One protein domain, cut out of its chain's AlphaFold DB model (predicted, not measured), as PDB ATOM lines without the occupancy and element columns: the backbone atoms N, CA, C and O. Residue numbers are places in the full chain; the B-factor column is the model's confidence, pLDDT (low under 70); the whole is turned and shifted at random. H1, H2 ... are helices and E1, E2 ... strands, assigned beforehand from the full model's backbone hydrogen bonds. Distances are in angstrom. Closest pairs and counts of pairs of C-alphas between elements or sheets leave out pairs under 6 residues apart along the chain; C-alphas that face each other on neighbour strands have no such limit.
ATOM      1  N   SER A   5      42.516  -3.383 127.552       79.19
ATOM      2  CA  SER A   5      41.943  -4.638 128.043       79.19
ATOM      3  C   SER A   5      40.829  -4.395 129.057       79.19
ATOM      4  O   SER A   5      39.808  -5.084 129.012       79.19
ATOM      5  N   PHE A   6      40.967  -3.389 129.929       90.19
ATOM      6  CA  PHE A   6      39.990  -3.168 130.989       90.19
ATOM      7  C   PHE A   6      38.625  -2.716 130.445       90.19
ATOM      8  O   PHE A   6      37.636  -3.396 130.740       90.19
ATOM      9  N   PRO A   7      38.507  -1.633 129.641       94.25
ATOM     10  CA  PRO A   7      37.212  -1.220 129.113       94.25
ATOM     11  C   PRO A   7      36.538  -2.322 128.300       94.25
ATOM     12  O   PRO A   7      35.361  -2.599 128.521       94.25
ATOM     13  N   LYS A   8      37.290  -3.006 127.432       94.25
ATOM     14  CA  LYS A   8      36.762  -4.080 126.588       94.25
ATOM     15  C   LYS A   8      36.252  -5.268 127.411       94.25
ATOM     16  O   LYS A   8      35.125  -5.709 127.205       94.25
ATOM     17  N   ALA A   9      37.016  -5.720 128.406       95.19
ATOM     18  CA  ALA A   9      36.592  -6.806 129.290       95.19
ATOM     19  C   ALA A   9      35.323  -6.454 130.085       95.19
ATOM     20  O   ALA A   9      34.472  -7.310 130.337       95.19
ATOM     21  N   VAL A  10      35.163  -5.192 130.495       96.06
ATOM     22  CA  VAL A  10      33.936  -4.743 131.168       96.06
ATOM     23  C   VAL A  10      32.769  -4.650 130.181       96.06
ATOM     24  O   VAL A  10      31.663  -5.068 130.526       96.06
ATOM     25  N   GLN A  11      32.993  -4.169 128.956       96.25
ATOM     26  CA  GLN A  11      31.969  -4.137 127.907       96.25
ATOM     27  C   GLN A  11      31.439  -5.536 127.584       96.25
ATOM     28  O   GLN A  11      30.228  -5.708 127.489       96.25
ATOM     29  N   GLU A  12      32.305  -6.546 127.499       96.31
ATOM     30  CA  GLU A  12      31.907  -7.945 127.286       96.31
ATOM     31  C   GLU A  12      31.012  -8.464 128.423       96.31
ATOM     32  O   GLU A  12      29.959  -9.054 128.175       96.31
ATOM     33  N   LYS A  13      31.360  -8.162 129.681       96.69
ATOM     34  CA  LYS A  13      30.525  -8.510 130.845       96.69
ATOM     35  C   LYS A  13      29.165  -7.812 130.811       96.69
ATOM     36  O   LYS A  13      28.146  -8.435 131.098       96.69
ATOM     37  N   ILE A  14      29.137  -6.530 130.450       95.69
ATOM     38  CA  ILE A  14      27.897  -5.753 130.308       95.69
ATOM     39  C   ILE A  14      27.049  -6.294 129.150       95.69
ATOM     40  O   ILE A  14      25.829  -6.388 129.280       95.69
ATOM     41  N   ALA A  15      27.669  -6.665 128.028       95.19
ATOM     42  CA  ALA A  15      26.985  -7.239 126.874       95.19
ATOM     43  C   ALA A  15      26.318  -8.574 127.226       95.19
ATOM     44  O   ALA A  15      25.173  -8.794 126.833       95.19
ATOM     45  N   TRP A  16      26.984  -9.405 128.027       96.69
ATOM     46  CA  TRP A  16      26.443 -10.670 128.522       96.69
ATOM     47  C   TRP A  16      25.324 -10.495 129.564       96.69
ATOM     48  O   TRP A  16      24.353 -11.241 129.547       96.69
ATOM     49  N   ALA A  17      25.424  -9.508 130.457       96.25
ATOM     50  CA  ALA A  17      24.507  -9.382 131.590       96.25
ATOM     51  C   ALA A  17      23.135  -8.783 131.225       96.25
ATOM     52  O   ALA A  17      23.057  -7.733 130.585       96.25
ATOM     53  N   ASP A  18      22.051  -9.374 131.735       95.00
ATOM     54  CA  ASP A  18      20.693  -8.802 131.656       95.00
ATOM     55  C   ASP A  18      20.428  -7.733 132.725       95.00
ATOM     56  O   ASP A  18      19.558  -6.872 132.565       95.00
ATOM     57  N   ARG A  19      21.159  -7.789 133.844       93.81
ATOM     58  CA  ARG A  19      21.016  -6.882 134.986       93.81
ATOM     59  C   ARG A  19      22.382  -6.489 135.540       93.81
ATOM     60  O   ARG A  19      23.236  -7.347 135.735       93.81
ATOM     61  N   ILE A  20      22.568  -5.202 135.822       93.25
ATOM     62  CA  ILE A  20      23.824  -4.632 136.321       93.25
ATOM     63  C   ILE A  20      23.543  -3.880 137.621       93.25
ATOM     64  O   ILE A  20      22.780  -2.920 137.634       93.25
ATOM     65  N   SER A  21      24.162  -4.298 138.720       93.25
ATOM     66  CA  SER A  21      23.968  -3.665 140.027       93.25
ATOM     67  C   SER A  21      25.230  -2.916 140.457       93.25
ATOM     68  O   SER A  21      26.312  -3.497 140.524       93.25
ATOM     69  N   PHE A  22      25.092  -1.626 140.758       91.94
ATOM     70  CA  PHE A  22      26.173  -0.775 141.253       91.94
ATOM     71  C   PHE A  22      26.091  -0.638 142.772       91.94
ATOM     72  O   PHE A  22      25.031  -0.314 143.301       91.94
ATOM     73  N   PHE A  23      27.219  -0.833 143.456       94.00
ATOM     74  CA  PHE A  23      27.348  -0.683 144.905       94.00
ATOM     75  C   PHE A  23      28.467   0.308 145.204       94.00
ATOM     76  O   PHE A  23      29.626   0.029 144.896       94.00
ATOM     77  N   PHE A  24      28.143   1.473 145.767       92.81
ATOM     78  CA  PHE A  24      29.163   2.477 146.075       92.81
ATOM     79  C   PHE A  24      28.744   3.464 147.174       92.81
ATOM     80  O   PHE A  24      27.563   3.792 147.297       92.81
ATOM     81  N   PRO A  25      29.694   3.991 147.966       93.00
ATOM     82  CA  PRO A  25      29.417   5.103 148.868       93.00
ATOM     83  C   PRO A  25      29.188   6.399 148.084       93.00
ATOM     84  O   PRO A  25      29.852   6.648 147.078       93.00
ATOM     85  N   VAL A  26      28.281   7.253 148.556       88.81
ATOM     86  CA  VAL A  26      28.067   8.577 147.956       88.81
ATOM     87  C   VAL A  26      29.206   9.512 148.343       88.81
ATOM     88  O   VAL A  26      29.363   9.845 149.517       88.81
ATOM     89  N   TRP A  27      29.949  10.004 147.353       89.62
ATOM     90  CA  TRP A  27      30.994  11.016 147.523       89.62
ATOM     91  C   TRP A  27      30.598  12.277 146.763       89.62
ATOM     92  O   TRP A  27      30.348  12.222 145.563       89.62
ATOM     93  N   TRP A  28      30.500  13.412 147.464       87.25
ATOM     94  CA  TRP A  28      30.101  14.700 146.870       87.25
ATOM     95  C   TRP A  28      28.825  14.623 146.018       87.25
ATOM     96  O   TRP A  28      28.757  15.160 144.914       87.25
ATOM     97  N   SER A  29      27.805  13.920 146.518       83.62
ATOM     98  CA  SER A  29      26.539  13.712 145.798       83.62
ATOM     99  C   SER A  29      26.707  13.018 144.433       83.62
ATOM    100  O   SER A  29      25.930  13.259 143.506       83.62
ATOM    101  N   ALA A  30      27.698  12.130 144.309       84.81
ATOM    102  CA  ALA A  30      27.942  11.295 143.136       84.81
ATOM    103  C   ALA A  30      28.637   9.968 143.508       84.81
ATOM    104  O   ALA A  30      28.884   9.665 144.678       84.81
ATOM    105  N   GLU A  31      28.927   9.161 142.491       91.25
ATOM    106  CA  GLU A  31      29.833   8.021 142.568       91.25
ATOM    107  C   GLU A  31      31.297   8.425 142.835       91.25
ATOM    108  O   GLU A  31      31.726   9.510 142.434       91.25
ATOM    109  N   PRO A  32      32.104   7.535 143.440       94.19
ATOM    110  CA  PRO A  32      33.551   7.701 143.530       94.19
ATOM    111  C   PRO A  32      34.208   7.925 142.162       94.19
ATOM    112  O   PRO A  32      33.782   7.355 141.155       94.19
ATOM    113  N   SER A  33      35.311   8.679 142.133       94.50
ATOM    114  CA  SER A  33      36.036   9.021 140.897       94.50
ATOM    115  C   SER A  33      36.461   7.798 140.078       94.50
ATOM    116  O   SER A  33      36.408   7.831 138.853       94.50
ATOM    117  N   VAL A  34      36.820   6.695 140.738       94.31
ATOM    118  CA  VAL A  34      37.157   5.430 140.070       94.31
ATOM    119  C   VAL A  34      35.969   4.840 139.302       94.31
ATOM    120  O   VAL A  34      36.132   4.402 138.163       94.31
ATOM    121  N   LEU A  35      34.764   4.881 139.882       93.75
ATOM    122  CA  LEU A  35      33.547   4.410 139.223       93.75
ATOM    123  C   LEU A  35      33.146   5.372 138.105       93.75
ATOM    124  O   LEU A  35      32.860   4.918 137.001       93.75
ATOM    125  N   LYS A  36      33.234   6.686 138.337       92.00
ATOM    126  CA  LYS A  36      33.029   7.688 137.281       92.00
ATOM    127  C   LYS A  36      33.953   7.441 136.087       92.00
ATOM    128  O   LYS A  36      33.491   7.392 134.952       92.00
ATOM    129  N   GLY A  37      35.242   7.229 136.343       92.94
ATOM    130  CA  GLY A  37      36.235   6.967 135.305       92.94
ATOM    131  C   GLY A  37      36.031   5.627 134.600       92.94
ATOM    132  O   GLY A  37      36.349   5.504 133.420       92.94
ATOM    133  N   MET A  38      35.504   4.607 135.285       93.44
ATOM    134  CA  MET A  38      35.059   3.375 134.626       93.44
ATOM    135  C   MET A  38      33.882   3.664 133.695       93.44
ATOM    136  O   MET A  38      33.934   3.272 132.533       93.44
ATOM    137  N   ILE A  39      32.878   4.407 134.167       92.56
ATOM    138  CA  ILE A  39      31.704   4.748 133.364       92.56
ATOM    139  C   ILE A  39      32.117   5.499 132.089       92.56
ATOM    140  O   ILE A  39      31.705   5.127 130.993       92.56
ATOM    141  N   ASP A  40      32.994   6.492 132.210       91.81
ATOM    142  CA  ASP A  40      33.426   7.314 131.074       91.81
ATOM    143  C   ASP A  40      34.187   6.524 130.001       91.81
ATOM    144  O   ASP A  40      34.044   6.806 128.812       91.81
ATOM    145  N   ARG A  41      34.976   5.523 130.409       93.88
ATOM    146  CA  ARG A  41      35.788   4.699 129.496       93.88
ATOM    147  C   ARG A  41      35.037   3.498 128.928       93.88
ATOM    148  O   ARG A  41      35.390   3.017 127.858       93.88
ATOM    149  N   VAL A  42      34.032   2.989 129.641       94.44
ATOM    150  CA  VAL A  42      33.277   1.787 129.253       94.44
ATOM    151  C   VAL A  42      32.042   2.147 128.435       94.44
ATOM    152  O   VAL A  42      31.758   1.490 127.434       94.44
ATOM    153  N   PHE A  43      31.301   3.187 128.823       93.12
ATOM    154  CA  PHE A  43      30.046   3.568 128.172       93.12
ATOM    155  C   PHE A  43      30.289   4.533 127.010       93.12
ATOM    156  O   PHE A  43      29.796   5.659 126.989       93.12
ATOM    157  N   THR A  44      31.067   4.082 126.033       93.12
ATOM    158  CA  THR A  44      31.490   4.882 124.882       93.12
ATOM    159  C   THR A  44      30.484   4.831 123.724       93.12
ATOM    160  O   THR A  44      29.642   3.919 123.655       93.12
ATOM    161  N   PRO A  45      30.556   5.800 122.785       92.62
ATOM    162  CA  PRO A  45      29.881   5.692 121.501       92.62
ATOM    163  C   PRO A  45      30.235   4.382 120.786       92.62
ATOM    164  O   PRO A  45      31.381   3.945 120.819       92.62
ATOM    165  N   GLY A  46      29.258   3.748 120.146       91.56
ATOM    166  CA  GLY A  46      29.413   2.455 119.473       91.56
ATOM    167  C   GLY A  46      29.112   1.250 120.366       91.56
ATOM    168  O   GLY A  46      28.649   0.240 119.848       91.56
ATOM    169  N   PHE A  47      29.266   1.377 121.689       93.88
ATOM    170  CA  PHE A  47      28.899   0.333 122.648       93.88
ATOM    171  C   PHE A  47      27.619   0.669 123.419       93.88
ATOM    172  O   PHE A  47      26.636  -0.058 123.348       93.88
ATOM    173  N   ALA A  48      27.618   1.782 124.156       92.81
ATOM    174  CA  ALA A  48      26.515   2.134 125.047       92.81
ATOM    175  C   ALA A  48      25.430   2.961 124.352       92.81
ATOM    176  O   ALA A  48      24.233   2.818 124.620       92.81
ATOM    177  N   TYR A  49      25.858   3.850 123.460       92.06
ATOM    178  CA  TYR A  49      24.989   4.743 122.709       92.06
ATOM    179  C   TYR A  49      25.638   5.148 121.384       92.06
ATOM    180  O   TYR A  49      26.805   4.872 121.140       92.06
ATOM    181  N   ASN A  50      24.895   5.842 120.530       93.00
ATOM    182  CA  ASN A  50      25.405   6.596 119.388       93.00
ATOM    183  C   ASN A  50      24.655   7.926 119.265       93.00
ATOM    184  O   ASN A  50      23.573   8.093 119.824       93.00
ATOM    185  N   ARG A  51      25.207   8.885 118.514       88.75
ATOM    186  CA  ARG A  51      24.482  10.097 118.107       88.75
ATOM    187  C   ARG A  51      24.102   9.997 116.635       88.75
ATOM    188  O   ARG A  51      24.973   9.849 115.786       88.75
ATOM    189  N   ARG A  52      22.809  10.111 116.327       89.25
ATOM    190  CA  ARG A  52      22.288  10.171 114.954       89.25
ATOM    191  C   ARG A  52      21.320  11.342 114.845       89.25
ATOM    192  O   ARG A  52      20.372  11.424 115.621       89.25
ATOM    193  N   ASN A  53      21.562  12.249 113.900       90.25
ATOM    194  CA  ASN A  53      20.728  13.436 113.657       90.25
ATOM    195  C   ASN A  53      20.466  14.263 114.935       90.25
ATOM    196  O   ASN A  53      19.330  14.623 115.231       90.25
ATOM    197  N   GLY A  54      21.504  14.482 115.749       88.25
ATOM    198  CA  GLY A  54      21.405  15.223 117.015       88.25
ATOM    199  C   GLY A  54      20.713  14.477 118.165       88.25
ATOM    200  O   GLY A  54      20.706  14.977 119.287       88.25
ATOM    201  N   LYS A  55      20.178  13.271 117.934       88.38
ATOM    202  CA  LYS A  55      19.528  12.443 118.959       88.38
ATOM    203  C   LYS A  55      20.460  11.339 119.453       88.38
ATOM    204  O   LYS A  55      21.255  10.794 118.687       88.38
ATOM    205  N   ILE A  56      20.341  10.999 120.735       87.62
ATOM    206  CA  ILE A  56      21.039   9.860 121.341       87.62
ATOM    207  C   ILE A  56      20.241   8.585 121.039       87.62
ATOM    208  O   ILE A  56      19.071   8.484 121.398       87.62
ATOM    209  N   VAL A  57      20.888   7.619 120.395       91.12
ATOM    210  CA  VAL A  57      20.398   6.252 120.187       91.12
ATOM    211  C   VAL A  57      21.040   5.373 121.254       91.12
ATOM    212  O   VAL A  57      22.263   5.326 121.331       91.12
ATOM    213  N   LYS A  58      20.240   4.722 122.101       90.94
ATOM    214  CA  LYS A  58      20.733   3.830 123.164       90.94
ATOM    215  C   LYS A  58      20.941   2.421 122.603       90.94
ATOM    216  O   LYS A  58      20.092   1.957 121.851       90.94
ATOM    217  N   HIS A  59      22.019   1.746 123.006       91.88
ATOM    218  CA  HIS A  59      22.347   0.384 122.549       91.88
ATOM    219  C   HIS A  59      22.210  -0.683 123.634       91.88
ATOM    220  O   HIS A  59      22.086  -1.862 123.325       91.88
ATOM    221  N   LEU A  60      22.176  -0.287 124.907       91.75
ATOM    222  CA  LEU A  60      21.968  -1.205 126.036       91.75
ATOM    223  C   LEU A  60      20.481  -1.350 126.403       91.75
ATOM    224  O   LEU A  60      20.135  -1.472 127.577       91.75
ATOM    225  N   THR A  61      19.591  -1.291 125.409       88.69
ATOM    226  CA  THR A  61      18.138  -1.399 125.613       88.69
ATOM    227  C   THR A  61      17.752  -2.799 126.076       88.69
ATOM    228  O   THR A  61      18.259  -3.782 125.537       88.69
ATOM    229  N   GLY A  62      16.847  -2.898 127.053       89.19
ATOM    230  CA  GLY A  62      16.394  -4.182 127.608       89.19
ATOM    231  C   GLY A  62      17.249  -4.711 128.763       89.19
ATOM    232  O   GLY A  62      16.816  -5.621 129.472       89.19
ATOM    233  N   LYS A  63      18.418  -4.110 129.019       91.50
ATOM    234  CA  LYS A  63      19.225  -4.386 130.213       91.50
ATOM    235  C   LYS A  63      18.709  -3.574 131.400       91.50
ATOM    236  O   LYS A  63      18.413  -2.388 131.274       91.50
ATOM    237  N   LYS A  64      18.638  -4.199 132.575       90.56
ATOM    238  CA  LYS A  64      18.203  -3.565 133.830       90.56
ATOM    239  C   LYS A  64      19.403  -3.079 134.637       90.56
ATOM    240  O   LYS A  64      20.465  -3.697 134.604       90.56
ATOM    241  N   ALA A  65      19.223  -2.011 135.407       89.94
ATOM    242  CA  ALA A  65      20.251  -1.525 136.319       89.94
ATOM    243  C   ALA A  65      19.685  -1.231 137.712       89.94
ATOM    244  O   ALA A  65      18.636  -0.600 137.837       89.94
ATOM    245  N   ASP A  66      20.410  -1.658 138.744       89.44
ATOM    246  CA  ASP A  66      20.123  -1.344 140.144       89.44
ATOM    247  C   ASP A  66      21.269  -0.520 140.732       89.44
ATOM    248  O   ASP A  66      22.434  -0.701 140.376       89.44
ATOM    249  N   VAL A  67      20.949   0.385 141.653       87.81
ATOM    250  CA  VAL A  67      21.938   1.239 142.314       87.81
ATOM    251  C   VAL A  67      21.705   1.182 143.813       87.81
ATOM    252  O   VAL A  67      20.648   1.580 144.303       87.81
ATOM    253  N   PHE A  68      22.717   0.704 144.525       89.19
ATOM    254  CA  PHE A  68      22.772   0.616 145.973       89.19
ATOM    255  C   PHE A  68      23.867   1.551 146.465       89.19
ATOM    256  O   PHE A  68      25.029   1.433 146.071       89.19
ATOM    257  N   THR A  69      23.501   2.490 147.331       88.50
ATOM    258  CA  THR A  69      24.455   3.461 147.857       88.50
ATOM    259  C   THR A  69      24.377   3.580 149.364       88.50
ATOM    260  O   THR A  69      23.318   3.401 149.965       88.50
ATOM    261  N   SER A  70      25.518   3.891 149.976       90.56
ATOM    262  CA  SER A  70      25.608   4.253 151.389       90.56
ATOM    263  C   SER A  70      25.899   5.746 151.531       90.56
ATOM    264  O   SER A  70      26.662   6.327 150.755       90.56
ATOM    265  N   SER A  71      25.259   6.387 152.506       86.69
ATOM    266  CA  SER A  71      25.489   7.791 152.846       86.69
ATOM    267  C   SER A  71      25.138   8.056 154.306       86.69
ATOM    268  O   SER A  71      24.230   7.428 154.850       86.69
ATOM    269  N   ASN A  72      25.829   9.021 154.912       87.19
ATOM    270  CA  ASN A  72      25.509   9.524 156.249       87.19
ATOM    271  C   ASN A  72      24.273  10.436 156.250       87.19
ATOM    272  O   ASN A  72      23.700  10.693 157.306       87.19
ATOM    273  N   PHE A  73      23.851  10.934 155.084       79.38
ATOM    274  CA  PHE A  73      22.630  11.723 154.960       79.38
ATOM    275  C   PHE A  73      21.422  10.812 154.745       79.38
ATOM    276  O   PHE A  73      21.453   9.894 153.922       79.38
ATOM    277  N   GLY A  74      20.324  11.098 155.450       79.94
ATOM    278  CA  GLY A  74      19.066  10.383 155.261       79.94
ATOM    279  C   GLY A  74      18.545  10.526 153.827       79.94
ATOM    280  O   GLY A  74      18.702  11.570 153.195       79.94
ATOM    281  N   GLY A  75      17.869   9.495 153.311       78.00
ATOM    282  CA  GLY A  75      17.411   9.457 151.915       78.00
ATOM    283  C   GLY A  75      16.498  10.622 151.492       78.00
ATOM    284  O   GLY A  75      16.381  10.906 150.302       78.00
ATOM    285  N   TRP A  76      15.876  11.327 152.444       81.31
ATOM    286  CA  TRP A  76      15.098  12.543 152.189       81.31
ATOM    287  C   TRP A  76      15.956  13.688 151.626       81.31
ATOM    288  O   TRP A  76      15.486  14.420 150.758       81.31
ATOM    289  N   TYR A  77      17.220  13.802 152.050       81.75
ATOM    290  CA  TYR A  77      18.136  14.855 151.610       81.75
ATOM    291  C   TYR A  77      18.382  14.764 150.100       81.75
ATOM    292  O   TYR A  77      18.207  15.735 149.366       81.75
ATOM    293  N   TYR A  78      18.668  13.556 149.606       75.88
ATOM    294  CA  TYR A  78      18.869  13.307 148.177       75.88
ATOM    295  C   TYR A  78      17.579  13.408 147.358       75.88
ATOM    296  O   TYR A  78      17.635  13.726 146.171       75.88
ATOM    297  N   LYS A  79      16.405  13.185 147.964       74.75
ATOM    298  CA  LYS A  79      15.121  13.463 147.299       74.75
ATOM    299  C   LYS A  79      14.882  14.967 147.112       74.75
ATOM    300  O   LYS A  79      14.256  15.334 146.126       74.75
ATOM    301  N   MET A  80      15.376  15.806 148.026       74.81
ATOM    302  CA  MET A  80      15.145  17.255 148.029       74.81
ATOM    303  C   MET A  80      16.171  18.041 147.199       74.81
ATOM    304  O   MET A  80      15.785  18.941 146.463       74.81
ATOM    305  N   PHE A  81      17.460  17.699 147.288       70.62
ATOM    306  CA  PHE A  81      18.547  18.537 146.750       70.62
ATOM    307  C   PHE A  81      19.288  17.955 145.543       70.62
ATOM    308  O   PHE A  81      20.209  18.579 145.022       70.62
ATOM    309  N   GLY A  82      18.893  16.775 145.070       65.75
ATOM    310  CA  GLY A  82      19.522  16.135 143.921       65.75
ATOM    311  C   GLY A  82      19.881  14.696 144.229       65.75
ATOM    312  O   GLY A  82      20.643  14.391 145.145       65.75
ATOM    313  N   ASN A  83      19.301  13.792 143.449       67.81
ATOM    314  CA  ASN A  83      19.372  12.377 143.741       67.81
ATOM    315  C   ASN A  83      20.452  11.721 142.877       67.81
ATOM    316  O   ASN A  83      20.312  11.643 141.653       67.81
ATOM    317  N   VAL A  84      21.499  11.203 143.525       64.31
ATOM    318  CA  VAL A  84      22.530  10.349 142.904       64.31
ATOM    319  C   VAL A  84      21.865   9.250 142.078       64.31
ATOM    320  O   VAL A  84      22.250   8.997 140.942       64.31
ATOM    321  N   VAL A  85      20.781   8.669 142.598       61.66
ATOM    322  CA  VAL A  85      20.020   7.606 141.935       61.66
ATOM    323  C   VAL A  85      19.303   8.110 140.677       61.66
ATOM    324  O   VAL A  85      19.248   7.397 139.677       61.66
ATOM    325  N   SER A  86      18.774   9.338 140.675       61.78
ATOM    326  CA  SER A  86      18.087   9.890 139.498       61.78
ATOM    327  C   SER A  86      19.037  10.112 138.321       61.78
ATOM    328  O   SER A  86      18.622   9.919 137.183       61.78
ATOM    329  N   ARG A  87      20.314  10.444 138.573       65.25
ATOM    330  CA  ARG A  87      21.333  10.545 137.510       65.25
ATOM    331  C   ARG A  87      21.545   9.214 136.785       65.25
ATOM    332  O   ARG A  87      21.650   9.214 135.565       65.25
ATOM    333  N   TYR A  88      21.533   8.094 137.507       62.97
ATOM    334  CA  TYR A  88      21.623   6.759 136.902       62.97
ATOM    335  C   TYR A  88      20.324   6.342 136.200       62.97
ATOM    336  O   TYR A  88      20.375   5.658 135.180       62.97
ATOM    337  N   LYS A  89      19.161   6.795 136.692       55.25
ATOM    338  CA  LYS A  89      17.855   6.552 136.049       55.25
ATOM    339  C   LYS A  89      17.652   7.337 134.749       55.25
ATOM    340  O   LYS A  89      16.873   6.911 133.905       55.25
ATOM    341  N   LEU A  90      18.337   8.468 134.569       54.03
ATOM    342  CA  LEU A  90      18.215   9.339 133.390       54.03
ATOM    343  C   LEU A  90      19.232   9.011 132.273       54.03
ATOM    344  O   LEU A  90      19.496   9.845 131.408       54.03
ATOM    345  N   GLY A  91      19.796   7.797 132.267       58.00
ATOM    346  CA  GLY A  91      20.940   7.414 131.433       58.00
ATOM    347  C   GLY A  91      20.743   6.205 130.509       58.00
ATOM    348  O   GLY A  91      19.639   5.886 130.071       58.00
TER     349      GLY A  91
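What this domain is: This is residues 5 to 91 of the 94 residues of the protein "NADPH dehydrogenase" of Fructobacillus tropaeoli (UniProt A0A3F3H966). The model is an open, three-sided frame: the long paired strands E1 and E4 make one side, H1 and H2 make the other two, and H1 and H2 meet near their ends at a corner. The small hairpin E2 and E3 lies toward the H1 end of the frame, H3 lies at the opposite end, and H4 folds back beside E4. The 87 printed residues include four named helices and four named strands in the order H1 E1 H2 E2 E3 E4 H3 H4, a mixed class with a parallel sheet E1 E4 and an antiparallel sheet E2 E3. The whole is only just compact, close to loose, with a radius of gyration of the C-alphas of 14.3 A and spans of 38 by 31 by 22 A.

How they stand to each other: H1, residues 5 to 16, touches H2, residues 33 to 42, with its residues 7 to 11 alone, about perpendicular at 73 degrees; the closest C-alphas, of Pro 7 and Val 42, are 5.0 A apart. E1, residues 19 to 25, is parallel to E4, residues 64 to 70, at 15 degrees, with N 22 and O 66 at 2.8 A. E2, residues 49 to 52, and E3, residues 55 to 58, form an antiparallel hairpin, with N 50 and O 57 at 2.8 A. H3, residues 75 to 81, is close to but not clearly touching H4, residues 84 to 89; the closest C-alphas, of Tyr 78 and Val 84, are 7.1 A apart. The closest C-alphas of E4 and H4, those of Val 67 and Val 85, are 6.7 A apart. H1 and H4 are apart. Every O i to N i+4 pair is within hydrogen-bond range in H1, H2 and H3, and 1 of 2 in H4.

Where its parts are: H1 begins at C-alpha 5 (41.943, -4.638, 128.043) and is 16.6 A long; E1 is 20.2 A, H2 14.0 A and E4 20.6 A. H4 ends at C-alpha 89 (17.855, 6.552, 136.049).

The domain as a whole: The C-alphas of Asn 53 and Asn 72, the two farthest apart, are 43.0 A apart. The printed part has no cut and no long link. The mean pLDDT of the printed part is 86.7, and residues 82 to 91 are under 70.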